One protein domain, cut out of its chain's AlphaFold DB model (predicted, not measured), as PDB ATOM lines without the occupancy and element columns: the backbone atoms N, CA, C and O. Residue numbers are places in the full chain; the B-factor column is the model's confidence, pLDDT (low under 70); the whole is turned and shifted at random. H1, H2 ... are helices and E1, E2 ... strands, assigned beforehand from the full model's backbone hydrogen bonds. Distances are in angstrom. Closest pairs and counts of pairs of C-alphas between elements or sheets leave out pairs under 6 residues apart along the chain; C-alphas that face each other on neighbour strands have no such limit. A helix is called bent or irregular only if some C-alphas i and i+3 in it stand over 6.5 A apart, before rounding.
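Overview. This is residues 5 to 170 of the 179 residues of the protein "DJ-1 PfpI family protein" of Marssonina coronariae (UniProt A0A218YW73). Four parallel strands side by side make a twisted sheet in the middle, with the long helix H2 along one face and H3 and H5 over the opposite face. Beyond the ends of E5 and E6, the helices H4, H6 and H7 gather as a group running the same way; the small hairpin of E3 and E4 lies beside the last residues of the edge strand E2, where the C-alphas of Ile 55 and Ala 71 are 7.6 A apart, and H1 is near the start of E1. The printed part has 166 residues, with seven named helices and six named strands in the order H1 E1 H2 E2 E3 E4 H3 E5 H4 H5 E6 H6 H7. The larger sheet runs E2 E1 E5 E6, all parallel, E3 and E4 are antiparallel, and the class is mixed, helices and strands. The whole is compact, with a radius of gyration of the C-alphas of 15.6 A and spans of 46 by 36 by 32 A.

Arrangement. Start at H1, residues 5 to 11, which only grazes the sheet with its residues 7 to 11. That sheet holds E1, residues 16 to 21, E2, residues 51 to 57, E5, residues 88 to 91, and E6, residues 131 to 134, with E2 and E6 as edge strands. Look for N 18 and O 52, 2.8 A apart, between E2 and E1; N 19 and O 88, 2.9 A, between E1 and E5; and N 89 and O 131, 2.8 A, between E5 and E6. H2, residues 28 to 44, is on the sheet at a height over the sheet of 8.8 A and runs along the strands, at 9 degrees to E1 on the local plane; its closest C-alphas to E2 are those of Asn 42 and Phe 51, 6.6 A. E1, H2 and E2 form a strand-helix-strand unit, two parallel neighbour strands with a helix between, and its crossover is right-handed. Next comes the hairpin of E3, residues 61 to 63, and E4, residues 69 to 71, with N 62 and O 70 at 2.8 A. H3, residues 76 to 81, lies over E2 on the face opposite to H2 and stands up from the sheet, rising 59 degrees. H5, residues 113 to 124, is on the same face as H3 at a height of 9.6 A; the two touch at a steep tilt of 44 degrees, closest at the C-alphas of Leu 80 and Leu 120, 5.0 A. H4, residues 96 to 108, is not on the sheet; with its residues 102 to 106 alone it touches H5, about perpendicular at 89 degrees, closest at the C-alphas of Trp 106 and Ser 115, 4.9 A. E5, H4, H5 and E6 form a second such unit, also right-handed. H6, residues 136 to 144, only grazes the sheet and touches H4 at a shallow tilt of 18 degrees, the same way, closest at the C-alphas of Thr 96 and Thr 137, 6.5 A. H7, residues 157 to 168, touches H6 at a shallow tilt of 9 degrees, the same way, closest at the C-alphas of Ala 144 and Leu 166, 5.4 A. Every O i to N i+4 pair is within hydrogen-bond range in H1, H3 and H4; the counts are 12 of 13 in H2, 6 of 8 in H5 and in H7, and 2 of 5 in H6, where 5 of 6 O i to N i+3 pairs are within range.

Along the chain. Find C-alpha 5 at (251.641, 173.873, 239.802), where H1 begins; it is 10.4 A long. E1 then runs 16.0 A, and H2 runs 24.4 A from C-alpha 28 at (229.890, 190.959, 224.366). E2 is 19.5 A long, E3 6.5 A, E4 6.7 A, H3 8.6 A, E5 9.7 A, H4 18.4 A, H5 17.5 A, E6 10.2 A and H6 14.9 A. H7, 17.3 A long, ends at C-alpha 168, (231.171, 162.574, 216.709). H5, H6 and H7 are irregular: C-alphas 114 and 117 are 7.0 A apart, 136 and 139 are 6.9 A apart, only just irregular, and 158 and 161 are 7.2 A apart.

Size, cuts and confidence. The two C-alphas farthest apart are those of Ser 46 and Arg 108, at 49.2 A. The printed part has no cut, and the one long link is H6 to H7, residues 145 to 156. The mean pLDDT of the printed part is 92.2; look for values under 70 at residues 5 to 12 and 169 to 170.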
ATOM      1  N   SER A   5     250.357 173.325 239.329       53.28
ATOM      2  CA  SER A   5     251.641 173.873 239.802       53.28
ATOM      3  C   SER A   5     252.131 175.124 239.059       53.28
ATOM      4  O   SER A   5     252.557 176.066 239.715       53.28
ATOM      5  N   ARG A   6     252.084 175.212 237.721       52.47
ATOM      6  CA  ARG A   6     252.850 176.263 237.016       52.47
ATOM      7  C   ARG A   6     252.151 177.616 236.849       52.47
ATOM      8  O   ARG A   6     252.832 178.610 237.057       52.47
ATOM      9  N   ALA A   7     250.858 177.702 236.520       51.97
ATOM     10  CA  ALA A   7     250.173 179.004 236.424       51.97
ATOM     11  C   ALA A   7     250.094 179.689 237.801       51.97
ATOM     12  O   ALA A   7     250.421 180.864 237.937       51.97
ATOM     13  N   LEU A   8     249.803 178.924 238.860       56.50
ATOM     14  CA  LEU A   8     249.914 179.423 240.234       56.50
ATOM     15  C   LEU A   8     251.359 179.851 240.545       56.50
ATOM     16  O   LEU A   8     251.565 180.988 240.961       56.50
ATOM     17  N   ASN A   9     252.374 179.033 240.236       56.78
ATOM     18  CA  ASN A   9     253.780 179.409 240.464       56.78
ATOM     19  C   ASN A   9     254.231 180.635 239.648       56.78
ATOM     20  O   ASN A   9     254.964 181.473 240.169       56.78
ATOM     21  N   LYS A  10     253.789 180.776 238.393       61.66
ATOM     22  CA  LYS A  10     254.070 181.941 237.543       61.66
ATOM     23  C   LYS A  10     253.415 183.191 238.099       61.66
ATOM     24  O   LYS A  10     254.104 184.199 238.189       61.66
ATOM     25  N   SER A  11     252.166 183.103 238.563       60.91
ATOM     26  CA  SER A  11     251.456 184.234 239.173       60.91
ATOM     27  C   SER A  11     252.205 184.819 240.376       60.91
ATOM     28  O   SER A  11     252.014 185.981 240.731       60.91
ATOM     29  N   HIS A  12     253.086 184.044 241.024       63.59
ATOM     30  CA  HIS A  12     253.955 184.529 242.098       63.59
ATOM     31  C   HIS A  12     255.140 185.369 241.607       63.59
ATOM     32  O   HIS A  12     255.620 186.196 242.378       63.59
ATOM     33  N   GLN A  13     255.569 185.200 240.356       70.94
ATOM     34  CA  GLN A  13     256.735 185.866 239.768       70.94
ATOM     35  C   GLN A  13     256.354 186.980 238.780       70.94
ATOM     36  O   GLN A  13     257.011 188.014 238.762       70.94
ATOM     37  N   HIS A  14     255.302 186.781 237.982       84.00
ATOM     38  CA  HIS A  14     254.817 187.711 236.959       84.00
ATOM     39  C   HIS A  14     253.283 187.628 236.860       84.00
ATOM     40  O   HIS A  14     252.722 186.579 237.192       84.00
ATOM     41  N   PRO A  15     252.586 188.684 236.400       91.75
ATOM     42  CA  PRO A  15     251.169 188.583 236.063       91.75
ATOM     43  C   PRO A  15     250.935 187.495 235.005       91.75
ATOM     44  O   PRO A  15     251.740 187.328 234.091       91.75
ATOM     45  N   LEU A  16     249.829 186.763 235.124       94.00
ATOM     46  CA  LEU A  16     249.400 185.788 234.129       94.00
ATOM     47  C   LEU A  16     248.827 186.507 232.915       94.00
ATOM     48  O   LEU A  16     247.878 187.284 233.054       94.00
ATOM     49  N   LYS A  17     249.365 186.216 231.730       96.38
ATOM     50  CA  LYS A  17     248.865 186.798 230.483       96.38
ATOM     51  C   LYS A  17     247.622 186.052 230.010       96.38
ATOM     52  O   LYS A  17     247.686 184.857 229.708       96.38
ATOM     53  N   VAL A  18     246.503 186.761 229.940       97.81
ATOM     54  CA  VAL A  18     245.201 186.251 229.509       97.81
ATOM     55  C   VAL A  18     244.888 186.807 228.133       97.81
ATOM     56  O   VAL A  18     244.776 188.018 227.968       97.81
ATOM     57  N   LEU A  19     244.728 185.920 227.157       98.62
ATOM     58  CA  LEU A  19     244.358 186.278 225.798       98.62
ATOM     59  C   LEU A  19     242.866 186.023 225.562       98.62
ATOM     60  O   LEU A  19     242.383 184.910 225.778       98.62
ATOM     61  N   ILE A  20     242.165 187.043 225.074       98.69
ATOM     62  CA  ILE A  20     240.752 187.012 224.701       98.69
ATOM     63  C   ILE A  20     240.654 187.227 223.182       98.69
ATOM     64  O   ILE A  20     240.672 188.373 222.723       98.69
ATOM     65  N   PRO A  21     240.590 186.156 222.370       98.31
ATOM     66  CA  PRO A  21     240.354 186.296 220.943       98.31
ATOM     67  C   PRO A  21     238.909 186.717 220.652       98.31
ATOM     68  O   PRO A  21     237.958 186.096 221.129       98.31
ATOM     69  N   LEU A  22     238.748 187.739 219.820       98.12
ATOM     70  CA  LEU A  22     237.470 188.172 219.276       98.12
ATOM     71  C   LEU A  22     237.283 187.636 217.858       98.12
ATOM     72  O   LEU A  22     238.239 187.427 217.114       98.12
ATOM     73  N   PHE A  23     236.024 187.454 217.480       98.00
ATOM     74  CA  PHE A  23     235.597 187.092 216.134       98.00
ATOM     75  C   PHE A  23     234.233 187.740 215.846       98.00
ATOM     76  O   PHE A  23     233.525 188.096 216.793       98.00
ATOM     77  N   PRO A  24     233.844 187.933 214.574       97.44
ATOM     78  CA  PRO A  24     232.547 188.514 214.235       97.44
ATOM     79  C   PRO A  24     231.376 187.780 214.900       97.44
ATOM     80  O   PRO A  24     231.357 186.552 214.956       97.44
ATOM     81  N   ASP A  25     230.396 188.542 215.386       98.12
ATOM     82  CA  ASP A  25     229.204 188.031 216.076       98.12
ATOM     83  C   ASP A  25     229.488 187.265 217.381       98.12
ATOM     84  O   ASP A  25     228.678 186.431 217.807       98.12
ATOM     85  N   LEU A  26     230.612 187.549 218.052       98.31
ATOM     86  CA  LEU A  26     230.788 187.143 219.449       98.31
ATOM     87  C   LEU A  26     229.713 187.775 220.351       98.31
ATOM     88  O   LEU A  26     229.182 188.840 220.031       98.31
ATOM     89  N   ASN A  27     229.451 187.168 221.507       98.19
ATOM     90  CA  ASN A  27     228.658 187.793 222.563       98.19
ATOM     91  C   ASN A  27     229.553 188.715 223.395       98.19
ATOM     92  O   ASN A  27     230.563 188.282 223.955       98.19
ATOM     93  N   THR A  28     229.156 189.975 223.551       97.81
ATOM     94  CA  THR A  28     229.890 190.959 224.366       97.81
ATOM     95  C   THR A  28     230.099 190.510 225.809       97.81
ATOM     96  O   THR A  28     231.178 190.714 226.367       97.81
ATOM     97  N   PHE A  29     229.085 189.898 226.428       97.56
ATOM     98  CA  PHE A  29     229.146 189.483 227.828       97.56
ATOM     99  C   PHE A  29     230.147 188.345 228.053       97.56
ATOM    100  O   PHE A  29     230.839 188.335 229.069       97.56
ATOM    101  N   ASP A  30     230.284 187.436 227.086       97.81
ATOM    102  CA  ASP A  30     231.206 186.302 227.186       97.81
ATOM    103  C   ASP A  30     232.672 186.770 227.230       97.81
ATOM    104  O   ASP A  30     233.497 186.130 227.876       97.81
ATOM    105  N   ALA A  31     232.999 187.901 226.596       96.56
ATOM    106  CA  ALA A  31     234.312 188.533 226.712       96.56
ATOM    107  C   ALA A  31     234.409 189.430 227.961       96.56
ATOM    108  O   ALA A  31     235.324 189.288 228.774       96.56
ATOM    109  N   ASN A  32     233.454 190.347 228.135       96.81
ATOM    110  CA  ASN A  32     233.542 191.406 229.143       96.81
ATOM    111  C   ASN A  32     233.320 190.920 230.578       96.81
ATOM    112  O   ASN A  32     233.959 191.441 231.489       96.81
ATOM    113  N   GLY A  33     232.459 189.923 230.800       97.25
ATOM    114  CA  GLY A  33     232.187 189.394 232.139       97.25
ATOM    115  C   GLY A  33     233.464 188.893 232.826       97.25
ATOM    116  O   GLY A  33     233.811 189.371 233.908       97.25
ATOM    117  N   PRO A  34     234.233 187.990 232.196       96.31
ATOM    118  CA  PRO A  34     235.520 187.575 232.736       96.31
ATOM    119  C   PRO A  34     236.565 188.691 232.813       96.31
ATOM    120  O   PRO A  34     237.317 188.727 233.784       96.31
ATOM    121  N   ILE A  35     236.611 189.611 231.840       97.06
ATOM    122  CA  ILE A  35     237.505 190.781 231.890       97.06
ATOM    123  C   ILE A  35     237.245 191.589 233.166       97.06
ATOM    124  O   ILE A  35     238.192 191.937 233.878       97.06
ATOM    125  N   GLU A  36     235.978 191.843 233.495       97.44
ATOM    126  CA  GLU A  36     235.593 192.547 234.715       97.44
ATOM    127  C   GLU A  36     236.021 191.763 235.960       97.44
ATOM    128  O   GLU A  36     236.699 192.318 236.823       97.44
ATOM    129  N   VAL A  37     235.707 190.467 236.034       96.94
ATOM    130  CA  VAL A  37     236.058 189.618 237.186       96.94
ATOM    131  C   VAL A  37     237.570 189.582 237.426       96.94
ATOM    132  O   VAL A  37     238.021 189.783 238.556       96.94
ATOM    133  N   LEU A  38     238.374 189.370 236.381       95.81
ATOM    134  CA  LEU A  38     239.837 189.322 236.487       95.81
ATOM    135  C   LEU A  38     240.423 190.695 236.851       95.81
ATOM    136  O   LEU A  38     241.343 190.787 237.666       95.81
ATOM    137  N   SER A  39     239.845 191.775 236.321       94.06
ATOM    138  CA  SER A  39     240.222 193.143 236.690       94.06
ATOM    139  C   SER A  39     239.892 193.454 238.153       94.06
ATOM    140  O   SER A  39     240.696 194.067 238.856       94.06
ATOM    141  N   GLN A  40     238.743 192.996 238.657       95.56
ATOM    142  CA  GLN A  40     238.393 193.129 240.072       95.56
ATOM    143  C   GLN A  40     239.318 192.298 240.964       95.56
ATOM    144  O   GLN A  40     239.724 192.780 242.022       95.56
ATOM    145  N   ALA A  41     239.716 191.096 240.536       93.50
ATOM    146  CA  ALA A  41     240.698 190.292 241.261       93.50
ATOM    147  C   ALA A  41     242.033 191.041 241.421       93.50
ATOM    148  O   ALA A  41     242.564 191.104 242.528       93.50
ATOM    149  N   ASN A  42     242.517 191.703 240.362       92.62
ATOM    150  CA  ASN A  42     243.700 192.570 240.439       92.62
ATOM    151  C   ASN A  42     243.535 193.702 241.467       92.62
ATOM    152  O   ASN A  42     244.445 193.964 242.250       92.62
ATOM    153  N   ARG A  43     242.371 194.366 241.507       90.62
ATOM    154  CA  ARG A  43     242.116 195.475 242.450       90.62
ATOM    155  C   ARG A  43     242.156 195.044 243.916       90.62
ATOM    156  O   ARG A  43     242.555 195.837 244.765       90.62
ATOM    157  N   HIS A  44     241.763 193.808 244.211       90.75
ATOM    158  CA  HIS A  44     241.723 193.276 245.576       90.75
ATOM    159  C   HIS A  44     243.015 192.553 245.990       90.75
ATOM    160  O   HIS A  44     243.151 192.149 247.140       90.75
ATOM    161  N   ALA A  45     243.995 192.437 245.093       87.25
ATOM    162  CA  ALA A  45     245.245 191.711 245.315       87.25
ATOM    163  C   ALA A  45     246.334 192.522 246.051       87.25
ATOM    164  O   ALA A  45     247.525 192.330 245.808       87.25
ATOM    165  N   SER A  46     245.946 193.442 246.942       85.19
ATOM    166  CA  SER A  46     246.859 194.217 247.808       85.19
ATOM    167  C   SER A  46     248.062 194.845 247.077       85.19
ATOM    168  O   SER A  46     249.191 194.783 247.557       85.19
ATOM    169  N   GLY A  47     247.830 195.449 245.907       79.69
ATOM    170  CA  GLY A  47     248.866 196.132 245.118       79.69
ATOM    171  C   GLY A  47     249.650 195.238 244.152       79.69
ATOM    172  O   GLY A  47     250.548 195.727 243.471       79.69
ATOM    173  N   LYS A  48     249.313 193.948 244.052       85.81
ATOM    174  CA  LYS A  48     249.899 193.028 243.076       85.81
ATOM    175  C   LYS A  48     249.001 192.879 241.849       85.81
ATOM    176  O   LYS A  48     247.828 192.552 241.974       85.81
ATOM    177  N   GLN A  49     249.565 193.023 240.654       88.75
ATOM    178  CA  GLN A  49     248.870 192.643 239.424       88.75
ATOM    179  C   GLN A  49     248.959 191.120 239.236       88.75
ATOM    180  O   GLN A  49     250.054 190.571 239.127       88.75
ATOM    181  N   ILE A  50     247.814 190.432 239.244       92.75
ATOM    182  CA  ILE A  50     247.720 188.971 239.076       92.75
ATOM    183  C   ILE A  50     247.526 188.608 237.604       92.75
ATOM    184  O   ILE A  50     248.130 187.648 237.140       92.75
ATOM    185  N   PHE A  51     246.709 189.370 236.879       95.38
ATOM    186  CA  PHE A  51     246.369 189.136 235.478       95.38
ATOM    187  C   PHE A  51     246.745 190.335 234.609       95.38
ATOM    188  O   PHE A  51     246.550 191.491 234.996       95.38
ATOM    189  N   GLU A  52     247.245 190.060 233.416       96.44
ATOM    190  CA  GLU A  52     247.433 191.023 232.333       96.44
ATOM    191  C   GLU A  52     246.538 190.581 231.172       96.44
ATOM    192  O   GLU A  52     246.640 189.442 230.720       96.44
ATOM    193  N   LEU A  53     245.599 191.430 230.759       97.62
ATOM    194  CA  LEU A  53     244.542 191.069 229.811       97.62
ATOM    195  C   LEU A  53     244.877 191.618 228.424       97.62
ATOM    196  O   LEU A  53     245.281 192.772 228.315       97.62
ATOM    197  N   PHE A  54     244.675 190.803 227.391       98.50
ATOM    198  CA  PHE A  54     244.923 191.159 225.997       98.50
ATOM    199  C   PHE A  54     243.744 190.743 225.128       98.50
ATOM    200  O   PHE A  54     243.355 189.574 225.120       98.50
ATOM    201  N   ILE A  55     243.213 191.677 224.351       98.62
ATOM    202  CA  ILE A  55     242.193 191.425 223.340       98.62
ATOM    203  C   ILE A  55     242.874 191.280 221.979       98.62
ATOM    204  O   ILE A  55     243.572 192.188 221.523       98.62
ATOM    205  N   ALA A  56     242.650 190.152 221.304       98.50
ATOM    206  CA  ALA A  56     243.183 189.911 219.966       98.50
ATOM    207  C   ALA A  56     242.069 189.765 218.932       98.50
ATOM    208  O   ALA A  56     241.087 189.074 219.177       98.50
ATOM    209  N   SER A  57     242.229 190.383 217.764       98.00
ATOM    210  CA  SER A  57     241.311 190.214 216.627       98.00
ATOM    211  C   SER A  57     242.038 190.389 215.295       98.00
ATOM    212  O   SER A  57     243.109 190.991 215.252       98.00
ATOM    213  N   ASP A  58     241.463 189.891 214.203       94.31
ATOM    214  CA  ASP A  58     241.940 190.184 212.846       94.31
ATOM    215  C   ASP A  58     241.630 191.628 212.420       94.31
ATOM    216  O   ASP A  58     242.341 192.201 211.595       94.31
ATOM    217  N   THR A  59     240.588 192.244 212.989       95.06
ATOM    218  CA  THR A  59     240.164 193.611 212.655       95.06
ATOM    219  C   THR A  59     240.359 194.565 213.828       95.06
ATOM    220  O   THR A  59     240.147 194.188 214.978       95.06
ATOM    221  N   GLU A  60     240.700 195.834 213.554       97.50
ATOM    222  CA  GLU A  60     240.820 196.880 214.595       97.50
ATOM    223  C   GLU A  60     239.583 196.957 215.489       97.50
ATOM    224  O   GLU A  60     239.689 197.069 216.706       97.50
ATOM    225  N   LEU A  61     238.407 196.879 214.863       98.19
ATOM    226  CA  LEU A  61     237.111 196.849 215.516       98.19
ATOM    227  C   LEU A  61     236.388 195.567 215.114       98.19
ATOM    228  O   LEU A  61     236.168 195.315 213.928       98.19
ATOM    229  N   THR A  62     235.990 194.774 216.101       98.00
ATOM    230  CA  THR A  62     235.202 193.555 215.899       98.00
ATOM    231  C   THR A  62     233.751 193.835 216.236       98.00
ATOM    232  O   THR A  62     233.450 194.250 217.355       98.00
ATOM    233  N   ARG A  63     232.849 193.623 215.274       98.31
ATOM    234  CA  ARG A  63     231.405 193.776 215.479       98.31
ATOM    235  C   ARG A  63     230.870 192.562 216.243       98.31
ATOM    236  O   ARG A  63     230.934 191.445 215.738       98.31
ATOM    237  N   ALA A  64     230.355 192.794 217.444       98.38
ATOM    238  CA  ALA A  64     229.683 191.782 218.250       98.38
ATOM    239  C   ALA A  64     228.219 191.605 217.822       98.38
ATOM    240  O   ALA A  64     227.638 192.480 217.167       98.38
ATOM    241  N   LEU A  65     227.619 190.490 218.242       97.75
ATOM    242  CA  LEU A  65     226.243 190.118 217.911       97.75
ATOM    243  C   LEU A  65     225.232 191.173 218.384       97.75
ATOM    244  O   LEU A  65     224.244 191.451 217.709       97.75
ATOM    245  N   GLU A  66     225.506 191.812 219.519       98.00
ATOM    246  CA  GLU A  66     224.665 192.847 220.123       98.00
ATOM    247  C   GLU A  66     224.733 194.199 219.388       98.00
ATOM    248  O   GLU A  66     224.096 195.168 219.799       98.00
ATOM    249  N   GLY A  67     225.487 194.294 218.288       97.44
ATOM    250  CA  GLY A  67     225.532 195.492 217.452       97.44
ATOM    251  C   GLY A  67     226.472 196.588 217.959       97.44
ATOM    252  O   GLY A  67     226.409 197.722 217.480       97.44
ATOM    253  N   VAL A  68     227.368 196.264 218.885       98.00
ATOM    254  CA  VAL A  68     228.470 197.136 219.314       98.00
ATOM    255  C   VAL A  68     229.800 196.607 218.787       98.00
ATOM    256  O   VAL A  68     229.894 195.449 218.380       98.00
ATOM    257  N   SER A  69     230.825 197.455 218.765       98.06
ATOM    258  CA  SER A  69     232.165 197.055 218.333       98.06
ATOM    259  C   SER A  69     233.148 197.096 219.497       98.06
ATOM    260  O   SER A  69     233.125 198.044 220.278       98.06
ATOM    261  N   LEU A  70     234.023 196.095 219.580       98.00
ATOM    262  CA  LEU A  70     235.139 196.057 220.526       98.00
ATOM    263  C   LEU A  70     236.458 196.270 219.783       98.00
ATOM    264  O   LEU A  70     236.633 195.740 218.684       98.00
ATOM    265  N   ALA A  71     237.366 197.040 220.379       98.19
ATOM    266  CA  ALA A  71     238.700 197.259 219.835       98.19
ATOM    267  C   ALA A  71     239.660 196.136 220.241       98.19
ATOM    268  O   ALA A  71     239.549 195.605 221.346       98.19
ATOM    269  N   ARG A  72     240.598 195.792 219.355       98.00
ATOM    270  CA  ARG A  72     241.714 194.889 219.674       98.00
ATOM    271  C   ARG A  72     242.882 195.654 220.300       98.00
ATOM    272  O   ARG A  72     243.130 196.797 219.927       98.00
ATOM    273  N   ASP A  73     243.647 194.985 221.156       98.44
ATOM    274  CA  ASP A  73     244.964 195.455 221.603       98.44
ATOM    275  C   ASP A  73     246.054 195.004 220.620       98.44
ATOM    276  O   ASP A  73     246.940 195.770 220.248       98.44
ATOM    277  N   ILE A  74     245.963 193.748 220.167       98.62
ATOM    278  CA  ILE A  74     246.925 193.099 219.263       98.62
ATOM    279  C   ILE A  74     246.207 192.329 218.156       98.62
ATOM    280  O   ILE A  74     244.997 192.109 218.223       98.62
ATOM    281  N   SER A  75     246.917 191.959 217.090       98.38
ATOM    282  CA  SER A  75     246.307 191.173 216.012       98.38
ATOM    283  C   SER A  75     246.266 189.695 216.399       98.38
ATOM    284  O   SER A  75     247.087 189.236 217.198       98.38
ATOM    285  N   LEU A  76     245.347 188.913 215.825       98.00
ATOM    286  CA  LEU A  76     245.382 187.454 216.012       98.00
ATOM    287  C   LEU A  76     246.677 186.837 215.464       98.00
ATOM    288  O   LEU A  76     247.186 185.885 216.054       98.00
ATOM    289  N   GLY A  77     247.241 187.397 214.388       97.81
ATOM    290  CA  GLY A  77     248.532 186.970 213.842       97.81
ATOM    291  C   GLY A  77     249.675 187.154 214.843       97.81
ATOM    292  O   GLY A  77     250.408 186.208 215.122       97.81
ATOM    293  N   GLU A  78     249.762 188.331 215.468       98.31
ATOM    294  CA  GLU A  78     250.743 188.594 216.526       98.31
ATOM    295  C   GLU A  78     250.529 187.654 217.724       98.31
ATOM    296  O   GLU A  78     251.478 187.077 218.262       98.31
ATOM    297  N   ALA A  79     249.272 187.436 218.119       98.38
ATOM    298  CA  ALA A  79     248.949 186.523 219.205       98.38
ATOM    299  C   ALA A  79     249.363 185.071 218.903       98.38
ATOM    300  O   ALA A  79     249.855 184.373 219.794       98.38
ATOM    301  N   LEU A  80     249.210 184.619 217.653       97.88
ATOM    302  CA  LEU A  80     249.635 183.299 217.180       97.88
ATOM    303  C   LEU A  80     251.162 183.151 217.142       97.88
ATOM    304  O   LEU A  80     251.690 182.085 217.478       97.88
ATOM    305  N   GLU A  81     251.889 184.192 216.744       97.94
ATOM    306  CA  GLU A  81     253.355 184.205 216.782       97.94
ATOM    307  C   GLU A  81     253.868 184.080 218.221       97.94
ATOM    308  O   GLU A  81     254.772 183.287 218.499       97.94
ATOM    309  N   ARG A  82     253.214 184.781 219.152       96.69
ATOM    310  CA  ARG A  82     253.542 184.836 220.584       96.69
ATOM    311  C   ARG A  82     252.828 183.769 221.416       96.69
ATOM    312  O   ARG A  82     252.740 183.896 222.633       96.69
ATOM    313  N   VAL A  83     252.349 182.686 220.794       96.50
ATOM    314  CA  VAL A  83     251.471 181.686 221.438       96.50
ATOM    315  C   VAL A  83     252.001 181.134 222.771       96.50
ATOM    316  O   VAL A  83     251.220 180.825 223.666       96.50
ATOM    317  N   ALA A  84     253.325 181.017 222.915       94.00
ATOM    318  CA  ALA A  84     253.978 180.474 224.106       94.00
ATOM    319  C   ALA A  84     254.029 181.456 225.295       94.00
ATOM    320  O   ALA A  84     254.398 181.054 226.399       94.00
ATOM    321  N   GLU A  85     253.693 182.731 225.078       94.25
ATOM    322  CA  GLU A  85     253.630 183.746 226.131       94.25
ATOM    323  C   GLU A  85     252.313 183.721 226.909       94.25
ATOM    324  O   GLU A  85     252.282 184.182 228.048       94.25
ATOM    325  N   TRP A  86     251.237 183.212 226.308       95.75
ATOM    326  CA  TRP A  86     249.913 183.228 226.918       95.75
ATOM    327  C   TRP A  86     249.810 182.156 228.003       95.75
ATOM    328  O   TRP A  86     250.111 180.983 227.778       95.75
ATOM    329  N   ASP A  87     249.354 182.545 229.189       94.88
ATOM    330  CA  ASP A  87     249.118 181.616 230.297       94.88
ATOM    331  C   ASP A  87     247.676 181.114 230.300       94.88
ATOM    332  O   ASP A  87     247.421 179.961 230.653       94.88
ATOM    333  N   ILE A  88     246.741 181.970 229.879       95.75
ATOM    334  CA  ILE A  88     245.313 181.673 229.832       95.75
ATOM    335  C   ILE A  88     244.747 182.100 228.479       95.75
ATOM    336  O   ILE A  88     244.991 183.213 228.019       95.75
ATOM    337  N   LEU A  89     243.944 181.231 227.875       97.50
ATOM    338  CA  LEU A  89     243.155 181.526 226.690       97.50
ATOM    339  C   LEU A  89     241.675 181.513 227.059       97.50
ATOM    340  O   LEU A  89     241.155 180.486 227.496       97.50
ATOM    341  N   LEU A  90     241.001 182.644 226.892       98.12
ATOM    342  CA  LEU A  90     239.590 182.799 227.215       98.12
ATOM    343  C   LEU A  90     238.796 183.022 225.936       98.12
ATOM    344  O   LEU A  90     238.795 184.111 225.376       98.12
ATOM    345  N   VAL A  91     238.121 181.976 225.478       98.31
ATOM    346  CA  VAL A  91     237.404 181.960 224.204       98.31
ATOM    347  C   VAL A  91     235.924 182.282 224.449       98.31
ATOM    348  O   VAL A  91     235.212 181.451 225.033       98.31
ATOM    349  N   PRO A  92     235.437 183.464 224.031       98.38
ATOM    350  CA  PRO A  92     234.031 183.814 224.172       98.38
ATOM    351  C   PRO A  92     233.149 182.966 223.246       98.38
ATOM    352  O   PRO A  92     233.619 182.355 222.282       98.38
ATOM    353  N   GLY A  93     231.851 182.927 223.541       98.25
ATOM    354  CA  GLY A  93     230.844 182.438 222.613       98.25
ATOM    355  C   GLY A  93     230.361 183.532 221.670       98.25
ATOM    356  O   GLY A  93     230.818 184.672 221.694       98.25
ATOM    357  N   GLY A  94     229.418 183.158 220.820       97.81
ATOM    358  CA  GLY A  94     228.813 184.010 219.806       97.81
ATOM    359  C   GLY A  94     227.716 183.293 219.034       97.81
ATOM    360  O   GLY A  94     227.309 182.172 219.378       97.81
ATOM    361  N   ALA A  95     227.255 183.923 217.957       97.94
ATOM    362  CA  ALA A  95     226.307 183.313 217.039       97.94
ATOM    363  C   ALA A  95     226.853 181.976 216.520       97.94
ATOM    364  O   ALA A  95     227.927 181.900 215.922       97.94
ATOM    365  N   THR A  96     226.095 180.898 216.736       97.56
ATOM    366  CA  THR A  96     226.542 179.550 216.365       97.56
ATOM    367  C   THR A  96     226.850 179.429 214.874       97.56
ATOM    368  O   THR A  96     227.827 178.781 214.516       97.56
ATOM    369  N   ASN A  97     226.071 180.087 214.012       96.81
ATOM    370  CA  ASN A  97     226.320 180.086 212.569       96.81
ATOM    371  C   ASN A  97     227.655 180.754 212.220       96.81
ATOM    372  O   ASN A  97     228.383 180.228 211.389       96.81
ATOM    373  N   SER A  98     228.009 181.858 212.879       96.81
ATOM    374  CA  SER A  98     229.277 182.553 212.635       96.81
ATOM    375  C   SER A  98     230.467 181.681 213.041       96.81
ATOM    376  O   SER A  98     231.416 181.551 212.275       96.81
ATOM    377  N   ILE A  99     230.374 180.973 214.175       97.62
ATOM    378  CA  ILE A  99     231.394 179.994 214.587       97.62
ATOM    379  C   ILE A  99     231.516 178.850 213.571       97.62
ATOM    380  O   ILE A  99     232.627 178.481 213.200       97.62
ATOM    381  N   ILE A 100     230.396 178.290 213.103       96.88
ATOM    382  CA  ILE A 100     230.419 177.203 212.114       96.88
ATOM    383  C   ILE A 100     231.007 177.666 210.784       96.88
ATOM    384  O   ILE A 100     231.836 176.951 210.235       96.88
ATOM    385  N   ASN A 101     230.673 178.867 210.315       96.44
ATOM    386  CA  ASN A 101     231.273 179.423 209.106       96.44
ATOM    387  C   ASN A 101     232.799 179.539 209.246       96.44
ATOM    388  O   ASN A 101     233.520 179.102 208.355       96.44
ATOM    389  N   ILE A 102     233.300 180.044 210.381       96.62
ATOM    390  CA  ILE A 102     234.748 180.119 210.650       96.62
ATOM    391  C   ILE A 102     235.382 178.717 210.626       96.62
ATOM    392  O   ILE A 102     236.443 178.524 210.037       96.62
ATOM    393  N   VAL A 103     234.726 177.725 211.236       96.38
ATOM    394  CA  VAL A 103     235.194 176.329 211.233       96.38
ATOM    395  C   VAL A 103     235.230 175.746 209.820       96.38
ATOM    396  O   VAL A 103     236.231 175.146 209.443       96.38
ATOM    397  N   GLU A 104     234.175 175.922 209.026       95.56
ATOM    398  CA  GLU A 104     234.097 175.406 207.656       95.56
ATOM    399  C   GLU A 104     235.124 176.076 206.731       95.56
ATOM    400  O   GLU A 104     235.740 175.415 205.892       95.56
ATOM    401  N   GLU A 105     235.350 177.382 206.891       95.44
ATOM    402  CA  GLU A 105     236.399 178.100 206.169       95.44
ATOM    403  C   GLU A 105     237.792 177.577 206.518       95.44
ATOM    404  O   GLU A 105     238.594 177.345 205.612       95.44
ATOM    405  N   TRP A 106     238.052 177.330 207.803       96.06
ATOM    406  CA  TRP A 106     239.303 176.735 208.265       96.06
ATOM    407  C   TRP A 106     239.506 175.306 207.756       96.06
ATOM    408  O   TRP A 106     240.606 174.949 207.335       96.06
ATOM    409  N   GLU A 107     238.455 174.479 207.741       94.50
ATOM    410  CA  GLU A 107     238.518 173.125 207.174       94.50
ATOM    411  C   GLU A 107     238.864 173.160 205.674       94.50
ATOM    412  O   GLU A 107     239.578 172.278 205.190       94.50
ATOM    413  N   ARG A 108     238.398 174.185 204.946       96.12
ATOM    414  CA  ARG A 108     238.662 174.370 203.513       96.12
ATOM    415  C   ARG A 108     240.078 174.867 203.225       96.12
ATOM    416  O   ARG A 108     240.709 174.363 202.298       96.12
ATOM    417  N   ASP A 109     240.556 175.860 203.968       95.50
ATOM    418  CA  ASP A 109     241.891 176.434 203.797       95.50
ATOM    419  C   ASP A 109     242.450 176.948 205.125       95.50
ATOM    420  O   ASP A 109     242.215 178.087 205.524       95.50
ATOM    421  N   LYS A 110     243.292 176.127 205.757       93.25
ATOM    422  CA  LYS A 110     243.956 176.440 207.031       93.25
ATOM    423  C   LYS A 110     244.956 177.596 206.949       93.25
ATOM    424  O   LYS A 110     245.491 177.997 207.983       93.25
ATOM    425  N   THR A 111     245.262 178.095 205.751       92.12
ATOM    426  CA  THR A 111     246.189 179.214 205.526       92.12
ATOM    427  C   THR A 111     245.476 180.546 205.298       92.12
ATOM    428  O   THR A 111     246.140 181.583 205.235       92.12
ATOM    429  N   SER A 112     244.140 180.544 205.220       88.62
ATOM    430  CA  SER A 112     243.350 181.764 205.065       88.62
ATOM    431  C   SER A 112     243.495 182.692 206.283       88.62
ATOM    432  O   SER A 112     243.684 182.219 207.405       88.62
ATOM    433  N   PRO A 113     243.320 184.016 206.125       83.75
ATOM    434  CA  PRO A 113     243.271 184.924 207.272       83.75
ATOM    435  C   PRO A 113     242.200 184.539 208.307       83.75
ATOM    436  O   PRO A 113     242.474 184.593 209.503       83.75
ATOM    437  N   SER A 114     241.031 184.049 207.871       84.94
ATOM    438  CA  SER A 114     239.951 183.603 208.767       84.94
ATOM    439  C   SER A 114     240.297 182.359 209.599       84.94
ATOM    440  O   SER A 114     239.644 182.083 210.606       84.94
ATOM    441  N   SER A 115     241.363 181.640 209.237       92.88
ATOM    442  CA  SER A 115     241.876 180.483 209.976       92.88
ATOM    443  C   SER A 115     242.719 180.847 211.197       92.88
ATOM    444  O   SER A 115     243.002 179.971 212.019       92.88
ATOM    445  N   THR A 116     243.140 182.109 211.338       96.69
ATOM    446  CA  THR A 116     244.131 182.523 212.346       96.69
ATOM    447  C   THR A 116     243.672 182.213 213.768       96.69
ATOM    448  O   THR A 116     244.457 181.688 214.558       96.69
ATOM    449  N   LEU A 117     242.389 182.440 214.076       97.75
ATOM    450  CA  LEU A 117     241.810 182.077 215.368       97.75
ATOM    451  C   LEU A 117     241.964 180.579 215.653       97.75
ATOM    452  O   LEU A 117     242.541 180.204 216.669       97.75
ATOM    453  N   ILE A 118     241.489 179.706 214.763       98.00
ATOM    454  CA  ILE A 118     241.520 178.258 215.011       98.00
ATOM    455  C   ILE A 118     242.964 177.740 215.060       98.00
ATOM    456  O   ILE A 118     243.283 176.910 215.912       98.00
ATOM    457  N   ASN A 119     243.860 178.279 214.231       97.88
ATOM    458  CA  ASN A 119     245.287 177.958 214.275       97.88
ATOM    459  C   ASN A 119     245.935 178.370 215.608       97.88
ATOM    460  O   ASN A 119     246.744 177.617 216.153       97.88
ATOM    461  N   LEU A 120     245.561 179.530 216.161       98.25
ATOM    462  CA  LEU A 120     245.962 179.957 217.502       98.25
ATOM    463  C   LEU A 120     245.479 178.959 218.558       98.25
ATOM    464  O   LEU A 120     246.289 178.520 219.374       98.25
ATOM    465  N   LEU A 121     244.199 178.569 218.524       97.44
ATOM    466  CA  LEU A 121     243.635 177.611 219.482       97.44
ATOM    467  C   LEU A 121     244.338 176.248 219.399       97.44
ATOM    468  O   LEU A 121     244.760 175.710 220.423       97.44
ATOM    469  N   ASP A 122     244.489 175.693 218.193       96.06
ATOM    470  CA  ASP A 122     245.106 174.379 217.997       96.06
ATOM    471  C   ASP A 122     246.563 174.380 218.461       96.06
ATOM    472  O   ASP A 122     246.963 173.499 219.226       96.06
ATOM    473  N   ARG A 123     247.333 175.417 218.094       96.50
ATOM    474  CA  ARG A 123     248.730 175.562 218.514       96.50
ATOM    475  C   ARG A 123     248.848 175.737 220.025       96.50
ATOM    476  O   ARG A 123     249.667 175.053 220.641       96.50
ATOM    477  N   TYR A 124     248.033 176.599 220.631       96.31
ATOM    478  CA  TYR A 124     248.034 176.831 222.077       96.31
ATOM    479  C   TYR A 124     247.750 175.547 222.860       96.31
ATOM    480  O   TYR A 124     248.453 175.228 223.815       96.31
ATOM    481  N   LEU A 125     246.780 174.750 222.410       92.94
ATOM    482  CA  LEU A 125     246.384 173.505 223.073       92.94
ATOM    483  C   LEU A 125     247.411 172.367 222.930       92.94
ATOM    484  O   LEU A 125     247.230 171.307 223.525       92.94
ATOM    485  N   THR A 126     248.498 172.555 222.170       93.19
ATOM    486  CA  THR A 126     249.656 171.638 222.199       93.19
ATOM    487  C   THR A 126     250.624 171.924 223.352       93.19
ATOM    488  O   THR A 126     251.491 171.098 223.654       93.19
ATOM    489  N   LEU A 127     250.495 173.082 224.008       89.19
ATOM    490  CA  LEU A 127     251.342 173.481 225.125       89.19
ATOM    491  C   LEU A 127     250.935 172.722 226.396       89.19
ATOM    492  O   LEU A 127     249.757 172.533 226.680       89.19
ATOM    493  N   LYS A 128     251.921 172.292 227.190       78.38
ATOM    494  CA  LYS A 128     251.686 171.428 228.362       78.38
ATOM    495  C   LYS A 128     251.110 172.146 229.589       78.38
ATOM    496  O   LYS A 128     250.578 171.475 230.466       78.38
ATOM    497  N   ASP A 129     251.215 173.475 229.643       77.94
ATOM    498  CA  ASP A 129     251.016 174.257 230.875       77.94
ATOM    499  C   ASP A 129     250.045 175.446 230.719       77.94
ATOM    500  O   ASP A 129     250.005 176.316 231.590       77.94
ATOM    501  N   GLY A 130     249.303 175.519 229.609       84.38
ATOM    502  CA  GLY A 130     248.306 176.564 229.362       84.38
ATOM    503  C   GLY A 130     246.933 176.212 229.934       84.38
ATOM    504  O   GLY A 130     246.600 175.035 230.090       84.38
ATOM    505  N   PHE A 131     246.119 177.224 230.230       91.56
ATOM    506  CA  PHE A 131     244.737 177.032 230.659       91.56
ATOM    507  C   PHE A 131     243.765 177.622 229.637       91.56
ATOM    508  O   PHE A 131     243.819 178.810 229.335       91.56
ATOM    509  N   THR A 132     242.849 176.810 229.113       94.50
ATOM    510  CA  THR A 132     241.814 177.276 228.181       94.50
ATOM    511  C   THR A 132     240.450 177.263 228.851       94.50
ATOM    512  O   THR A 132     240.020 176.232 229.368       94.50
ATOM    513  N   LEU A 133     239.752 178.395 228.799       94.75
ATOM    514  CA  LEU A 133     238.344 178.510 229.155       94.75
ATOM    515  C   LEU A 133     237.543 178.849 227.908       94.75
ATOM    516  O   LEU A 133     237.927 179.724 227.139       94.75
ATOM    517  N   THR A 134     236.396 178.203 227.746       96.69
ATOM    518  CA  THR A 134     235.421 178.554 226.711       96.69
ATOM    519  C   THR A 134     234.100 178.910 227.365       96.69
ATOM    520  O   THR A 134     233.686 178.223 228.301       96.69
ATOM    521  N   ILE A 135     233.412 179.925 226.853       97.75
ATOM    522  CA  ILE A 135     232.115 180.362 227.378       97.75
ATOM    523  C   ILE A 135     231.041 180.142 226.316       97.75
ATOM    524  O   ILE A 135     231.292 180.315 225.123       97.75
ATOM    525  N   CYS A 136     229.845 179.735 226.749       96.62
ATOM    526  CA  CYS A 136     228.686 179.568 225.876       96.62
ATOM    527  C   CYS A 136     229.018 178.648 224.675       96.62
ATOM    528  O   CYS A 136     229.391 177.486 224.860       96.62
ATOM    529  N   THR A 137     228.890 179.154 223.449       98.00
ATOM    530  CA  THR A 137     229.161 178.439 222.194       98.00
ATOM    531  C   THR A 137     230.639 178.409 221.793       98.00
ATOM    532  O   THR A 137     230.980 177.706 220.846       98.00
ATOM    533  N   GLY A 138     231.542 179.083 222.517       97.44
ATOM    534  CA  GLY A 138     232.984 179.095 222.216       97.44
ATOM    535  C   GLY A 138     233.636 177.708 222.292       97.44
ATOM    536  O   GLY A 138     234.630 177.432 221.622       97.44
ATOM    537  N   SER A 139     233.027 176.785 223.041       96.50
ATOM    538  CA  SER A 139     233.411 175.367 223.105       96.50
ATOM    539  C   SER A 139     233.329 174.651 221.754       96.50
ATOM    540  O   SER A 139     234.041 173.669 221.542       96.50
ATOM    541  N   LEU A 140     232.519 175.147 220.811       97.00
ATOM    542  CA  LEU A 140     232.413 174.571 219.472       97.00
ATOM    543  C   LEU A 140     233.726 174.661 218.690       97.00
ATOM    544  O   LEU A 140     234.016 173.746 217.923       97.00
ATOM    545  N   PHE A 141     234.549 175.692 218.917       97.50
ATOM    546  CA  PHE A 141     235.874 175.755 218.303       97.50
ATOM    547  C   PHE A 141     236.744 174.580 218.749       97.50
ATOM    548  O   PHE A 141     237.310 173.887 217.911       97.50
ATOM    549  N   LEU A 142     236.794 174.303 220.057       95.50
ATOM    550  CA  LEU A 142     237.562 173.184 220.612       95.50
ATOM    551  C   LEU A 142     237.003 171.827 220.162       95.50
ATOM    552  O   LEU A 142     237.776 170.898 219.926       95.50
ATOM    553  N   ALA A 143     235.678 171.712 220.018       94.44
ATOM    554  CA  ALA A 143     235.047 170.528 219.444       94.44
ATOM    555  C   ALA A 143     235.487 170.304 217.987       94.44
ATOM    556  O   ALA A 143     235.818 169.179 217.617       94.44
ATOM    557  N   ALA A 144     235.529 171.365 217.174       94.31
ATOM    558  CA  ALA A 144     235.903 171.293 215.763       94.31
ATOM    559  C   ALA A 144     237.348 170.818 215.546       94.31
ATOM    560  O   ALA A 144     237.610 170.047 214.628       94.31
ATOM    561  N   ILE A 145     238.276 171.205 216.427       94.00
ATOM    562  CA  ILE A 145     239.676 170.745 216.382       94.00
ATOM    563  C   ILE A 145     239.926 169.439 217.159       94.00
ATOM    564  O   ILE A 145     241.077 169.076 217.400       94.00
ATOM    565  N   GLY A 146     238.870 168.732 217.582       92.44
ATOM    566  CA  GLY A 146     238.964 167.433 218.268       92.44
ATOM    567  C   GLY A 146     239.542 167.494 219.686       92.44
ATOM    568  O   GLY A 146     239.899 166.474 220.268       92.44
ATOM    569  N   LYS A 147     239.655 168.683 220.289       91.69
ATOM    570  CA  LYS A 147     240.263 168.841 221.626       91.69
ATOM    571  C   LYS A 147     239.299 168.521 222.762       91.69
ATOM    572  O   LYS A 147     239.734 168.480 223.903       91.69
ATOM    573  N   LEU A 148     238.017 168.301 222.465       90.75
ATOM    574  CA  LEU A 148     237.016 167.845 223.437       90.75
ATOM    575  C   LEU A 148     236.735 166.338 223.353       90.75
ATOM    576  O   LEU A 148     235.912 165.829 224.117       90.75
ATOM    577  N   ASP A 149     237.396 165.605 222.455       85.44
ATOM    578  CA  ASP A 149     237.183 164.164 222.345       85.44
ATOM    579  C   ASP A 149     237.677 163.451 223.587       85.44
ATOM    580  O   ASP A 149     238.760 163.718 224.107       85.44
ATOM    581  N   GLY A 150     236.881 162.508 224.078       81.81
ATOM    582  CA  GLY A 150     237.246 161.827 225.310       81.81
ATOM    583  C   GLY A 150     237.089 162.697 226.570       81.81
ATOM    584  O   GLY A 150     237.363 162.206 227.666       81.81
ATOM    585  N   MET A 151     236.610 163.946 226.456       85.25
ATOM    586  CA  MET A 151     236.414 164.859 227.585       85.25
ATOM    587  C   MET A 151     234.940 165.031 227.957       85.25
ATOM    588  O   MET A 151     234.044 164.999 227.118       85.25
ATOM    589  N   THR A 152     234.682 165.278 229.244       86.19
ATOM    590  CA  THR A 152     233.381 165.798 229.688       86.19
ATOM    591  C   THR A 152     233.364 167.308 229.464       86.19
ATOM    592  O   THR A 152     234.155 168.023 230.074       86.19
ATOM    593  N   ALA A 153     232.472 167.785 228.596       88.12
ATOM    594  CA  ALA A 153     232.358 169.194 228.231       88.12
ATOM    595  C   ALA A 153     230.893 169.660 228.219       88.12
ATOM    596  O   ALA A 153     229.966 168.858 228.083       88.12
ATOM    597  N   THR A 154     230.696 170.972 228.340       90.94
ATOM    598  CA  THR A 154     229.392 171.635 228.217       90.94
ATOM    599  C   THR A 154     229.463 172.774 227.200       90.94
ATOM    600  O   THR A 154     230.543 173.260 226.863       90.94
ATOM    601  N   THR A 155     228.306 173.184 226.692       94.44
ATOM    602  CA  THR A 155     228.132 174.305 225.763       94.44
ATOM    603  C   THR A 155     226.762 174.937 225.990       94.44
ATOM    604  O   THR A 155     225.971 174.444 226.795       94.44
ATOM    605  N   HIS A 156     226.456 176.015 225.273       93.56
ATOM    606  CA  HIS A 156     225.109 176.573 225.269       93.56
ATOM    607  C   HIS A 156     224.078 175.517 224.843       93.56
ATOM    608  O   HIS A 156     224.304 174.773 223.887       93.56
ATOM    609  N   TRP A 157     222.927 175.462 225.515       92.38
ATOM    610  CA  TRP A 157     221.932 174.400 225.318       92.38
ATOM    611  C   TRP A 157     221.519 174.229 223.846       92.38
ATOM    612  O   TRP A 157     221.411 173.104 223.356       92.38
ATOM    613  N   SER A 158     221.370 175.335 223.108       92.38
ATOM    614  CA  SER A 158     220.986 175.313 221.689       92.38
ATOM    615  C   SER A 158     222.093 174.792 220.765       92.38
ATOM    616  O   SER A 158     221.806 174.291 219.680       92.38
ATOM    617  N   ALA A 159     223.355 174.861 221.197       94.69
ATOM    618  CA  ALA A 159     224.518 174.398 220.450       94.69
ATOM    619  C   ALA A 159     224.895 172.941 220.759       94.69
ATOM    620  O   ALA A 159     225.712 172.360 220.043       94.69
ATOM    621  N   LEU A 160     224.279 172.306 221.764       92.94
ATOM    622  CA  LEU A 160     224.547 170.907 222.119       92.94
ATOM    623  C   LEU A 160     224.430 169.930 220.933       92.94
ATOM    624  O   LEU A 160     225.320 169.085 220.789       92.94
ATOM    625  N   PRO A 161     223.402 170.000 220.056       92.94
ATOM    626  CA  PRO A 161     223.322 169.109 218.896       92.94
ATOM    627  C   PRO A 161     224.493 169.289 217.925       92.94
ATOM    628  O   PRO A 161     224.960 168.316 217.335       92.94
ATOM    629  N   ILE A 162     224.979 170.521 217.772       93.75
ATOM    630  CA  ILE A 162     226.101 170.860 216.895       93.75
ATOM    631  C   ILE A 162     227.413 170.379 217.518       93.75
ATOM    632  O   ILE A 162     228.180 169.697 216.842       93.75
ATOM    633  N   MET A 163     227.622 170.613 218.817       92.94
ATOM    634  CA  MET A 163     228.793 170.100 219.534       92.94
ATOM    635  C   MET A 163     228.885 168.576 219.433       92.94
ATOM    636  O   MET A 163     229.948 168.042 219.135       92.94
ATOM    637  N   ARG A 164     227.757 167.863 219.586       90.31
ATOM    638  CA  ARG A 164     227.709 166.402 219.402       90.31
ATOM    639  C   ARG A 164     228.130 165.978 218.001       90.31
ATOM    640  O   ARG A 164     228.838 164.987 217.879       90.31
ATOM    641  N   LYS A 165     227.715 166.700 216.955       91.06
ATOM    642  CA  LYS A 165     228.133 166.406 215.575       91.06
ATOM    643  C   LYS A 165     229.632 166.628 215.380       91.06
ATOM    644  O   LYS A 165     230.269 165.771 214.780       91.06
ATOM    645  N   LEU A 166     230.182 167.727 215.901       91.00
ATOM    646  CA  LEU A 166     231.615 168.027 215.815       91.00
ATOM    647  C   LEU A 166     232.449 166.969 216.551       91.00
ATOM    648  O   LEU A 166     233.335 166.377 215.950       91.00
ATOM    649  N   CYS A 167     232.092 166.625 217.791       86.62
ATOM    650  CA  CYS A 167     232.773 165.571 218.549       86.62
ATOM    651  C   CYS A 167     232.537 164.165 217.978       86.62
ATOM    652  O   CYS A 167     233.390 163.300 218.110       86.62
ATOM    653  N   ALA A 168     231.400 163.881 217.334       76.12
ATOM    654  CA  ALA A 168     231.171 162.574 216.709       76.12
ATOM    655  C   ALA A 168     232.089 162.323 215.503       76.12
ATOM    656  O   ALA A 168     232.368 161.165 215.200       76.12
ATOM    657  N   ARG A 169     232.595 163.384 214.851       64.88
ATOM    658  CA  ARG A 169     233.658 163.256 213.842       64.88
ATOM    659  C   ARG A 169     234.956 162.709 214.450       64.88
ATOM    660  O   ARG A 169     235.743 162.114 213.717       64.88
ATOM    661  N   SER A 170     235.151 162.861 215.762       58.56
ATOM    662  CA  SER A 170     236.481 162.778 216.364       58.56
ATOM    663  C   SER A 170     236.580 161.787 217.563       58.56
ATOM    664  O   SER A 170     237.568 161.055 217.638       58.56
TER     665      SER A 170